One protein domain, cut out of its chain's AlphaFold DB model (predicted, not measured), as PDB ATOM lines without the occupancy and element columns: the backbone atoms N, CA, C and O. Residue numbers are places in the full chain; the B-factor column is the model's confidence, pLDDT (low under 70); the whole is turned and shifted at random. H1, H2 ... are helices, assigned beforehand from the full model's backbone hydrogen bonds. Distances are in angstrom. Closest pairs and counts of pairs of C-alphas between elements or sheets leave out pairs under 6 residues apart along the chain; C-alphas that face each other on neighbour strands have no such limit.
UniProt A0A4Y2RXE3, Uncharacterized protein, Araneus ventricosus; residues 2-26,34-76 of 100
ATOM      1  N   GLY A   2     150.216 216.001  76.906       90.88
ATOM      2  CA  GLY A   2     148.954 216.771  77.008       90.88
ATOM      3  C   GLY A   2     147.905 216.504  75.915       90.88
ATOM      4  O   GLY A   2     146.734 216.323  76.228       90.88
ATOM      5  N   ARG A   3     148.316 216.380  74.643       95.31
ATOM      6  CA  ARG A   3     147.402 216.023  73.537       95.31
ATOM      7  C   ARG A   3     146.779 214.631  73.708       95.31
ATOM      8  O   ARG A   3     145.587 214.465  73.478       95.31
ATOM      9  N   TRP A   4     147.584 213.653  74.123       93.25
ATOM     10  CA  TRP A   4     147.134 212.277  74.343       93.25
ATOM     11  C   TRP A   4     146.182 212.178  75.528       93.25
ATOM     12  O   TRP A   4     145.135 211.558  75.404       93.25
ATOM     13  N   GLN A   5     146.501 212.852  76.635       95.81
ATOM     14  CA  GLN A   5     145.604 212.942  77.786       95.81
ATOM     15  C   GLN A   5     144.254 213.553  77.392       95.81
ATOM     16  O   GLN A   5     143.209 212.992  77.687       95.81
ATOM     17  N   HIS A   6     144.271 214.649  76.631       95.56
ATOM     18  CA  HIS A   6     143.049 215.306  76.172       95.56
ATOM     19  C   HIS A   6     142.150 214.394  75.321       95.56
ATOM     20  O   HIS A   6     140.932 214.378  75.497       95.56
ATOM     21  N   GLN A   7     142.738 213.627  74.399       94.56
ATOM     22  CA  GLN A   7     141.998 212.635  73.617       94.56
ATOM     23  C   GLN A   7     141.494 211.487  74.492       94.56
ATOM     24  O   GLN A   7     140.384 211.004  74.287       94.56
ATOM     25  N   TRP A   8     142.293 211.066  75.471       94.25
ATOM     26  CA  TRP A   8     141.930 210.003  76.394       94.25
ATOM     27  C   TRP A   8     140.723 210.372  77.256       94.25
ATOM     28  O   TRP A   8     139.808 209.560  77.389       94.25
ATOM     29  N   ASP A   9     140.665 211.608  77.749       94.81
ATOM     30  CA  ASP A   9     139.555 212.113  78.562       94.81
ATOM     31  C   ASP A   9     138.270 212.309  77.746       94.81
ATOM     32  O   ASP A   9     137.182 212.006  78.227       94.81
ATOM     33  N   ARG A  10     138.384 212.763  76.491       94.81
ATOM     34  CA  ARG A  10     137.229 213.023  75.607       94.81
ATOM     35  C   ARG A  10     136.785 211.827  74.765       94.81
ATOM     36  O   ARG A  10     135.779 211.918  74.065       94.81
ATOM     37  N   GLY A  11     137.543 210.736  74.771       92.75
ATOM     38  CA  GLY A  11     137.235 209.550  73.981       92.75
ATOM     39  C   GLY A  11     135.911 208.912  74.401       92.75
ATOM     40  O   GLY A  11     135.626 208.779  75.585       92.75
ATOM     41  N   GLN A  12     135.108 208.473  73.433       89.94
ATOM     42  CA  GLN A  12     133.852 207.762  73.717       89.94
ATOM     43  C   GLN A  12     134.063 206.278  74.068       89.94
ATOM     44  O   GLN A  12     133.246 205.672  74.754       89.94
ATOM     45  N   TYR A  13     135.158 205.675  73.594       85.81
ATOM     46  CA  TYR A  13     135.440 204.247  73.758       85.81
ATOM     47  C   TYR A  13     136.437 203.983  74.893       85.81
ATOM     48  O   TYR A  13     137.191 204.867  75.308       85.81
ATOM     49  N   GLY A  14     136.454 202.745  75.397       85.12
ATOM     50  CA  GLY A  14     137.410 202.314  76.423       85.12
ATOM     51  C   GLY A  14     137.254 203.052  77.755       85.12
ATOM     52  O   GLY A  14     138.254 203.353  78.398       85.12
ATOM     53  N   ARG A  15     136.018 203.403  78.141       89.00
ATOM     54  CA  ARG A  15     135.736 204.154  79.378       89.00
ATOM     55  C   ARG A  15     136.075 203.380  80.641       89.00
ATOM     56  O   ARG A  15     136.728 203.937  81.507       89.00
ATOM     57  N   THR A  16     135.829 202.075  80.659       84.25
ATOM     58  CA  THR A  16     136.305 201.194  81.734       84.25
ATOM     59  C   THR A  16     137.823 201.266  81.921       84.25
ATOM     60  O   THR A  16     138.323 201.403  83.035       84.25
ATOM     61  N   THR A  17     138.589 201.234  80.826       88.56
ATOM     62  CA  THR A  17     140.047 201.386  80.890       88.56
ATOM     63  C   THR A  17     140.456 202.784  81.364       88.56
ATOM     64  O   THR A  17     141.445 202.907  82.081       88.56
ATOM     65  N   HIS A  18     139.718 203.832  80.982       90.06
ATOM     66  CA  HIS A  18     139.963 205.215  81.423       90.06
ATOM     67  C   HIS A  18     139.715 205.402  82.917       90.06
ATOM     68  O   HIS A  18     140.547 206.005  83.588       90.06
ATOM     69  N   GLU A  19     138.654 204.808  83.455       87.25
ATOM     70  CA  GLU A  19     138.336 204.858  84.885       87.25
ATOM     71  C   GLU A  19     139.475 204.295  85.747       87.25
ATOM     72  O   GLU A  19     139.760 204.828  86.822       87.25
ATOM     73  N   ILE A  20     140.172 203.267  85.246       86.56
ATOM     74  CA  ILE A  20     141.308 202.625  85.919       86.56
ATOM     75  C   ILE A  20     142.625 203.358  85.636       86.56
ATOM     76  O   ILE A  20     143.417 203.595  86.548       86.56
ATOM     77  N   ILE A  21     142.877 203.734  84.379       89.44
ATOM     78  CA  ILE A  21     144.071 204.477  83.956       89.44
ATOM     79  C   ILE A  21     143.654 205.888  83.558       89.44
ATOM     80  O   ILE A  21     143.621 206.234  82.382       89.44
ATOM     81  N   GLN A  22     143.370 206.736  84.539       92.06
ATOM     82  CA  GLN A  22     142.903 208.100  84.261       92.06
ATOM     83  C   GLN A  22     143.993 208.963  83.616       92.06
ATOM     84  O   GLN A  22     143.706 209.837  82.803       92.06
ATOM     85  N   LYS A  23     145.264 208.709  83.953       93.56
ATOM     86  CA  LYS A  23     146.411 209.461  83.431       93.56
ATOM     87  C   LYS A  23     147.227 208.630  82.453       93.56
ATOM     88  O   LYS A  23     147.865 207.648  82.841       93.56
ATOM     89  N   VAL A  24     147.274 209.086  81.206       91.38
ATOM     90  CA  VAL A  24     148.103 208.495  80.158       91.38
ATOM     91  C   VAL A  24     149.568 208.594  80.562       91.38
ATOM     92  O   VAL A  24     150.084 209.667  80.883       91.38
ATOM     93  N   ASN A  25     150.254 207.461  80.537       90.25
ATOM     94  CA  ASN A  25     151.677 207.372  80.806       90.25
ATOM     95  C   ASN A  25     152.295 206.228  79.988       90.25
ATOM     96  O   ASN A  25     151.581 205.363  79.493       90.25
ATOM     97  N   ASN A  26     153.622 206.234  79.852       89.19
ATOM     98  CA  ASN A  26     154.350 205.227  79.070       89.19
ATOM     99  C   ASN A  26     154.753 203.993  79.897       89.19
ATOM    100  O   ASN A  26     155.575 203.202  79.440       89.19
ATOM    101  N   GLN A  34     143.617 187.832  82.441       89.81
ATOM    102  CA  GLN A  34     142.207 187.881  82.829       89.81
ATOM    103  C   GLN A  34     141.783 189.299  83.219       89.81
ATOM    104  O   GLN A  34     140.720 189.756  82.808       89.81
ATOM    105  N   LEU A  35     142.635 190.014  83.959       89.12
ATOM    106  CA  LEU A  35     142.370 191.391  84.360       89.12
ATOM    107  C   LEU A  35     142.406 192.328  83.150       89.12
ATOM    108  O   LEU A  35     141.496 193.124  82.963       89.12
ATOM    109  N   THR A  36     143.407 192.185  82.279       90.50
ATOM    110  CA  THR A  36     143.485 192.954  81.029       90.50
ATOM    111  C   THR A  36     142.245 192.738  80.163       90.50
ATOM    112  O   THR A  36     141.669 193.698  79.654       90.50
ATOM    113  N   GLN A  37     141.805 191.487  80.027       91.69
ATOM    114  CA  GLN A  37     140.583 191.114  79.319       91.69
ATOM    115  C   GLN A  37     139.345 191.781  79.922       91.69
ATOM    116  O   GLN A  37     138.578 192.427  79.214       91.69
ATOM    117  N   PHE A  38     139.195 191.702  81.241       89.56
ATOM    118  CA  PHE A  38     138.088 192.328  81.950       89.56
ATOM    119  C   PHE A  38     138.040 193.848  81.737       89.56
ATOM    120  O   PHE A  38     137.028 194.374  81.284       89.56
ATOM    121  N   ILE A  39     139.152 194.544  81.994       88.38
ATOM    122  CA  ILE A  39     139.246 196.012  81.931       88.38
ATOM    123  C   ILE A  39     138.972 196.540  80.524       88.38
ATOM    124  O   ILE A  39     138.280 197.537  80.342       88.38
ATOM    125  N   THR A  40     139.519 195.869  79.516       88.75
ATOM    126  CA  THR A  40     139.323 196.268  78.116       88.75
ATOM    127  C   THR A  40     137.971 195.820  77.562       88.75
ATOM    128  O   THR A  40     137.614 196.182  76.443       88.75
ATOM    129  N   GLY A  41     137.224 195.013  78.319       89.62
ATOM    130  CA  GLY A  41     136.044 194.300  77.848       89.62
ATOM    131  C   GLY A  41     136.334 193.301  76.730       89.62
ATOM    132  O   GLY A  41     135.419 192.881  76.026       89.62
ATOM    133  N   HIS A  42     137.599 192.924  76.544       89.56
ATOM    134  CA  HIS A  42     138.019 191.939  75.562       89.56
ATOM    135  C   HIS A  42     137.980 190.551  76.182       89.56
ATOM    136  O   HIS A  42     138.560 190.323  77.232       89.56
ATOM    137  N   GLY A  43     137.377 189.573  75.518       90.44
ATOM    138  CA  GLY A  43     137.382 188.211  76.042       90.44
ATOM    139  C   GLY A  43     136.163 187.409  75.625       90.44
ATOM    140  O   GLY A  43     135.479 187.787  74.674       90.44
ATOM    141  N   PRO A  44     135.881 186.300  76.321       92.44
ATOM    142  CA  PRO A  44     134.723 185.455  76.055       92.44
ATOM    143  C   PRO A  44     133.431 186.070  76.626       92.44
ATOM    144  O   PRO A  44     132.631 185.384  77.248       92.44
ATOM    145  N   PHE A  45     133.246 187.379  76.456       94.50
ATOM    146  CA  PHE A  45     132.048 188.090  76.883       94.50
ATOM    147  C   PHE A  45     131.076 188.167  75.699       94.50
ATOM    148  O   PHE A  45     131.504 188.618  74.630       94.50
ATOM    149  N   PRO A  46     129.800 187.760  75.845       95.69
ATOM    150  CA  PRO A  46     128.814 187.816  74.765       95.69
ATOM    151  C   PRO A  46     128.773 189.153  74.014       95.69
ATOM    152  O   PRO A  46     128.813 189.161  72.787       95.69
ATOM    153  N   VAL A  47     128.833 190.287  74.723       94.81
ATOM    154  CA  VAL A  47     128.884 191.633  74.111       94.81
ATOM    155  C   VAL A  47     130.072 191.796  73.164       94.81
ATOM    156  O   VAL A  47     129.932 192.296  72.046       94.81
ATOM    157  N   TYR A  48     131.253 191.361  73.601       94.31
ATOM    158  CA  TYR A  48     132.468 191.448  72.799       94.31
ATOM    159  C   TYR A  48     132.390 190.523  71.585       94.31
ATOM    160  O   TYR A  48     132.687 190.941  70.468       94.31
ATOM    161  N   LEU A  49     131.965 189.275  71.779       96.06
ATOM    162  CA  LEU A  49     131.887 188.293  70.700       96.06
ATOM    163  C   LEU A  49     130.845 188.684  69.644       96.06
ATOM    164  O   LEU A  49     131.125 188.563  68.450       96.06
ATOM    165  N   HIS A  50     129.693 189.205  70.067       96.81
ATOM    166  CA  HIS A  50     128.640 189.682  69.175       96.81
ATOM    167  C   HIS A  50     129.109 190.840  68.295       96.81
ATOM    168  O   HIS A  50     128.932 190.807  67.078       96.81
ATOM    169  N   ARG A  51     129.812 191.819  68.881       95.00
ATOM    170  CA  ARG A  51     130.376 192.964  68.147       95.00
ATOM    171  C   ARG A  51     131.272 192.548  66.972       95.00
ATOM    172  O   ARG A  51     131.348 193.275  65.987       95.00
ATOM    173  N   PHE A  52     131.951 191.404  67.073       94.44
ATOM    174  CA  PHE A  52     132.825 190.867  66.022       94.44
ATOM    175  C   PHE A  52     132.176 189.755  65.186       94.44
ATOM    176  O   PHE A  52     132.884 189.053  64.464       94.44
ATOM    177  N   GLY A  53     130.859 189.555  65.293       96.50
ATOM    178  CA  GLY A  53     130.134 188.533  64.535       96.50
ATOM    179  C   GLY A  53     130.505 187.096  64.914       96.50
ATOM    180  O   GLY A  53     130.297 186.179  64.127       96.50
ATOM    181  N   LYS A  54     131.082 186.885  66.104       95.56
ATOM    182  CA  LYS A  54     131.459 185.555  66.616       95.56
ATOM    183  C   LYS A  54     130.374 184.914  67.479       95.56
ATOM    184  O   LYS A  54     130.492 183.743  67.820       95.56
ATOM    185  N   HIS A  55     129.352 185.680  67.856       95.56
ATOM    186  CA  HIS A  55     128.199 185.217  68.620       95.56
ATOM    187  C   HIS A  55     126.916 185.845  68.062       95.56
ATOM    188  O   HIS A  55     126.950 186.968  67.552       95.56
ATOM    189  N   GLN A  56     125.804 185.109  68.134       95.88
ATOM    190  CA  GLN A  56     124.530 185.507  67.518       95.88
ATOM    191  C   GLN A  56     123.921 186.737  68.196       95.88
ATOM    192  O   GLN A  56     123.470 187.652  67.515       95.88
ATOM    193  N   ASP A  57     123.988 186.786  69.524       96.06
ATOM    194  CA  ASP A  57     123.486 187.883  70.350       96.06
ATOM    195  C   ASP A  57     124.508 188.310  71.417       96.06
ATOM    196  O   ASP A  57     125.565 187.697  71.574       96.06
ATOM    197  N   ASN A  58     124.215 189.385  72.142       97.00
ATOM    198  CA  ASN A  58     125.054 189.900  73.222       97.00
ATOM    199  C   ASN A  58     124.598 189.451  74.624       97.00
ATOM    200  O   ASN A  58     125.034 190.037  75.621       97.00
ATOM    201  N   PHE A  59     123.739 188.438  74.731       96.62
ATOM    202  CA  PHE A  59     123.127 188.033  75.991       96.62
ATOM    203  C   PHE A  59     123.894 186.897  76.677       96.62
ATOM    204  O   PHE A  59     124.507 186.026  76.065       96.62
ATOM    205  N   CYS A  60     123.871 186.919  78.004       94.06
ATOM    206  CA  CYS A  60     124.240 185.797  78.851       94.06
ATOM    207  C   CYS A  60     123.091 184.777  78.883       94.06
ATOM    208  O   CYS A  60     121.931 185.126  78.670       94.06
ATOM    209  N   ALA A  61     123.385 183.530  79.257       92.19
ATOM    210  CA  ALA A  61     122.385 182.473  79.425       92.19
ATOM    211  C   ALA A  61     121.260 182.831  80.425       92.19
ATOM    212  O   ALA A  61     120.186 182.239  80.386       92.19
ATOM    213  N   CYS A  62     121.483 183.805  81.312       94.81
ATOM    214  CA  CYS A  62     120.464 184.328  82.227       94.81
ATOM    215  C   CYS A  62     119.514 185.366  81.589       94.81
ATOM    216  O   CYS A  62     118.622 185.873  82.269       94.81
ATOM    217  N   GLY A  63     119.717 185.719  80.316       94.38
ATOM    218  CA  GLY A  63     118.921 186.695  79.569       94.38
ATOM    219  C   GLY A  63     119.306 188.164  79.786       94.38
ATOM    220  O   GLY A  63     118.646 189.043  79.245       94.38
ATOM    221  N   GLN A  64     120.342 188.458  80.578       94.75
ATOM    222  CA  GLN A  64     120.901 189.812  80.721       94.75
ATOM    223  C   GLN A  64     122.088 190.020  79.775       94.75
ATOM    224  O   GLN A  64     122.655 189.056  79.271       94.75
ATOM    225  N   GLU A  65     122.490 191.267  79.540       95.00
ATOM    226  CA  GLU A  65     123.656 191.578  78.707       95.00
ATOM    227  C   GLU A  65     124.938 190.938  79.276       95.00
ATOM    228  O   GLU A  65     125.309 191.163  80.427       95.00
ATOM    229  N   GLY A  66     125.640 190.151  78.457       94.88
ATOM    230  CA  GLY A  66     126.865 189.447  78.839       94.88
ATOM    231  C   GLY A  66     128.104 190.340  78.784       94.88
ATOM    232  O   GLY A  66     129.058 190.039  78.064       94.88
ATOM    233  N   SER A  67     128.082 191.469  79.490       92.19
ATOM    234  CA  SER A  67     129.236 192.364  79.625       92.19
ATOM    235  C   SER A  67     130.234 191.823  80.664       92.19
ATOM    236  O   SER A  67     129.866 190.985  81.485       92.19
ATOM    237  N   PRO A  68     131.493 192.293  80.704       90.00
ATOM    238  CA  PRO A  68     132.418 191.926  81.780       90.00
ATOM    239  C   PRO A  68     131.827 192.182  83.174       90.00
ATOM    240  O   PRO A  68     131.874 191.312  84.043       90.00
ATOM    241  N   PHE A  69     131.178 193.334  83.365       87.62
ATOM    242  CA  PHE A  69     130.569 193.724  84.637       87.62
ATOM    243  C   PHE A  69     129.426 192.818  85.080       87.62
ATOM    244  O   PHE A  69     129.212 192.674  86.279       87.62
ATOM    245  N   HIS A  70     128.733 192.166  84.143       90.75
ATOM    246  CA  HIS A  70     127.729 191.161  84.479       90.75
ATOM    247  C   HIS A  70     128.330 190.002  85.290       90.75
ATOM    248  O   HIS A  70     127.708 189.520  86.234       90.75
ATOM    249  N   TYR A  71     129.554 189.584  84.957       86.62
ATOM    250  CA  TYR A  71     130.220 188.447  85.598       86.62
ATOM    251  C   TYR A  71     131.016 188.826  86.851       86.62
ATOM    252  O   TYR A  71     131.197 187.984  87.726       86.62
ATOM    253  N   ALA A  72     131.484 190.075  86.963       84.62
ATOM    254  CA  ALA A  72     132.119 190.573  88.186       84.62
ATOM    255  C   ALA A  72     131.632 191.989  88.549       84.62
ATOM    256  O   ALA A  72     132.362 192.967  88.358       84.62
ATOM    257  N   PRO A  73     130.417 192.113  89.118       77.19
ATOM    258  CA  PRO A  73     129.843 193.406  89.497       77.19
ATOM    259  C   PRO A  73     130.666 194.150  90.554       77.19
ATOM    260  O   PRO A  73     130.703 195.375  90.568       77.19
ATOM    261  N   SER A  74     131.372 193.414  91.420       70.12
ATOM    262  CA  SER A  74     132.262 193.974  92.450       70.12
ATOM    263  C   SER A  74     133.472 194.721  91.884       70.12
ATOM    264  O   SER A  74     134.113 195.476  92.609       70.12
ATOM    265  N   LEU A  75     133.785 194.518  90.601       67.12
ATOM    266  CA  LEU A  75     134.860 195.196  89.879       67.12
ATOM    267  C   LEU A  75     134.346 196.347  89.003       67.12
ATOM    268  O   LEU A  75     135.125 196.927  88.247       67.12
ATOM    269  N   HIS A  76     133.053 196.682  89.086       67.94
ATOM    270  CA  HIS A  76     132.524 197.888  88.464       67.94
ATOM    271  C   HIS A  76     133.218 199.109  89.092       67.94
ATOM    272  O   HIS A  76     133.140 199.277  90.316       67.94
TER     273      HIS A  76
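Overview. This is residues 2 to 26 and 34 to 76 of the 100 residues of an uncharacterized protein of Araneus ventricosus (UniProt A0A4Y2RXE3). Five short helices are strung loosely along an elongated model, with H1 at one end, H2 and H3 touching near the middle, and H4 and H5 beyond them. The long stretch of residues 52 to 67, with no named element, loops out round Cys 62 to make the other end. The printed part has 68 residues, with H1 to H5 in chain order and no named strand; the class is all helix, though under half of the residues, 32, are in named elements. The whole is loose, with a radius of gyration of the C-alphas of 13.8 A, and spans 43 by 27 by 18 A.

Arrangement. H1, residues 2 to 10, is the longest helix. It is close to but not clearly touching H2, residues 15 to 20, at a steep tilt of 59 degrees, opposite ways; the closest C-alphas, of Trp 8 and His 18, are 7.2 A apart. H2 touches H3, residues 34 to 40, at a steep tilt of 57 degrees, opposite ways; the closest C-alphas, of Thr 17 and Ile 39, are 5.5 A apart. H3 is close to but not clearly touching H5, residues 68 to 71, with the closest C-alphas, of Phe 38 and Pro 68, 5.7 A apart. H4, residues 46 to 51, touches no helix; it is apart from H5, but only just, at 8.4 A. Every O i to N i+4 pair is within hydrogen-bond range in H1, H2, H3 and H4; H5 is too short for such a pair.

Along the chain. H1 begins at C-alpha 2 (148.954, 216.771, 77.008) and is 12.4 A long. H2 measures 8.7 A, H3 10.0 A, H4 8.5 A and H5 5.6 A, from first to last C-alpha. H5 ends at C-alpha 71 (130.220, 188.447, 85.598).

Size, cuts and confidence. The C-alphas of Gly 2 and Cys 62, the two farthest apart, are 43.5 A apart. Residues 27 to 33 are not printed, and C-alphas 26 and 34 are 21.5 A apart across this cut. The link from H4 to H5 is long. Residues 75 to 76 have pLDDT under 70.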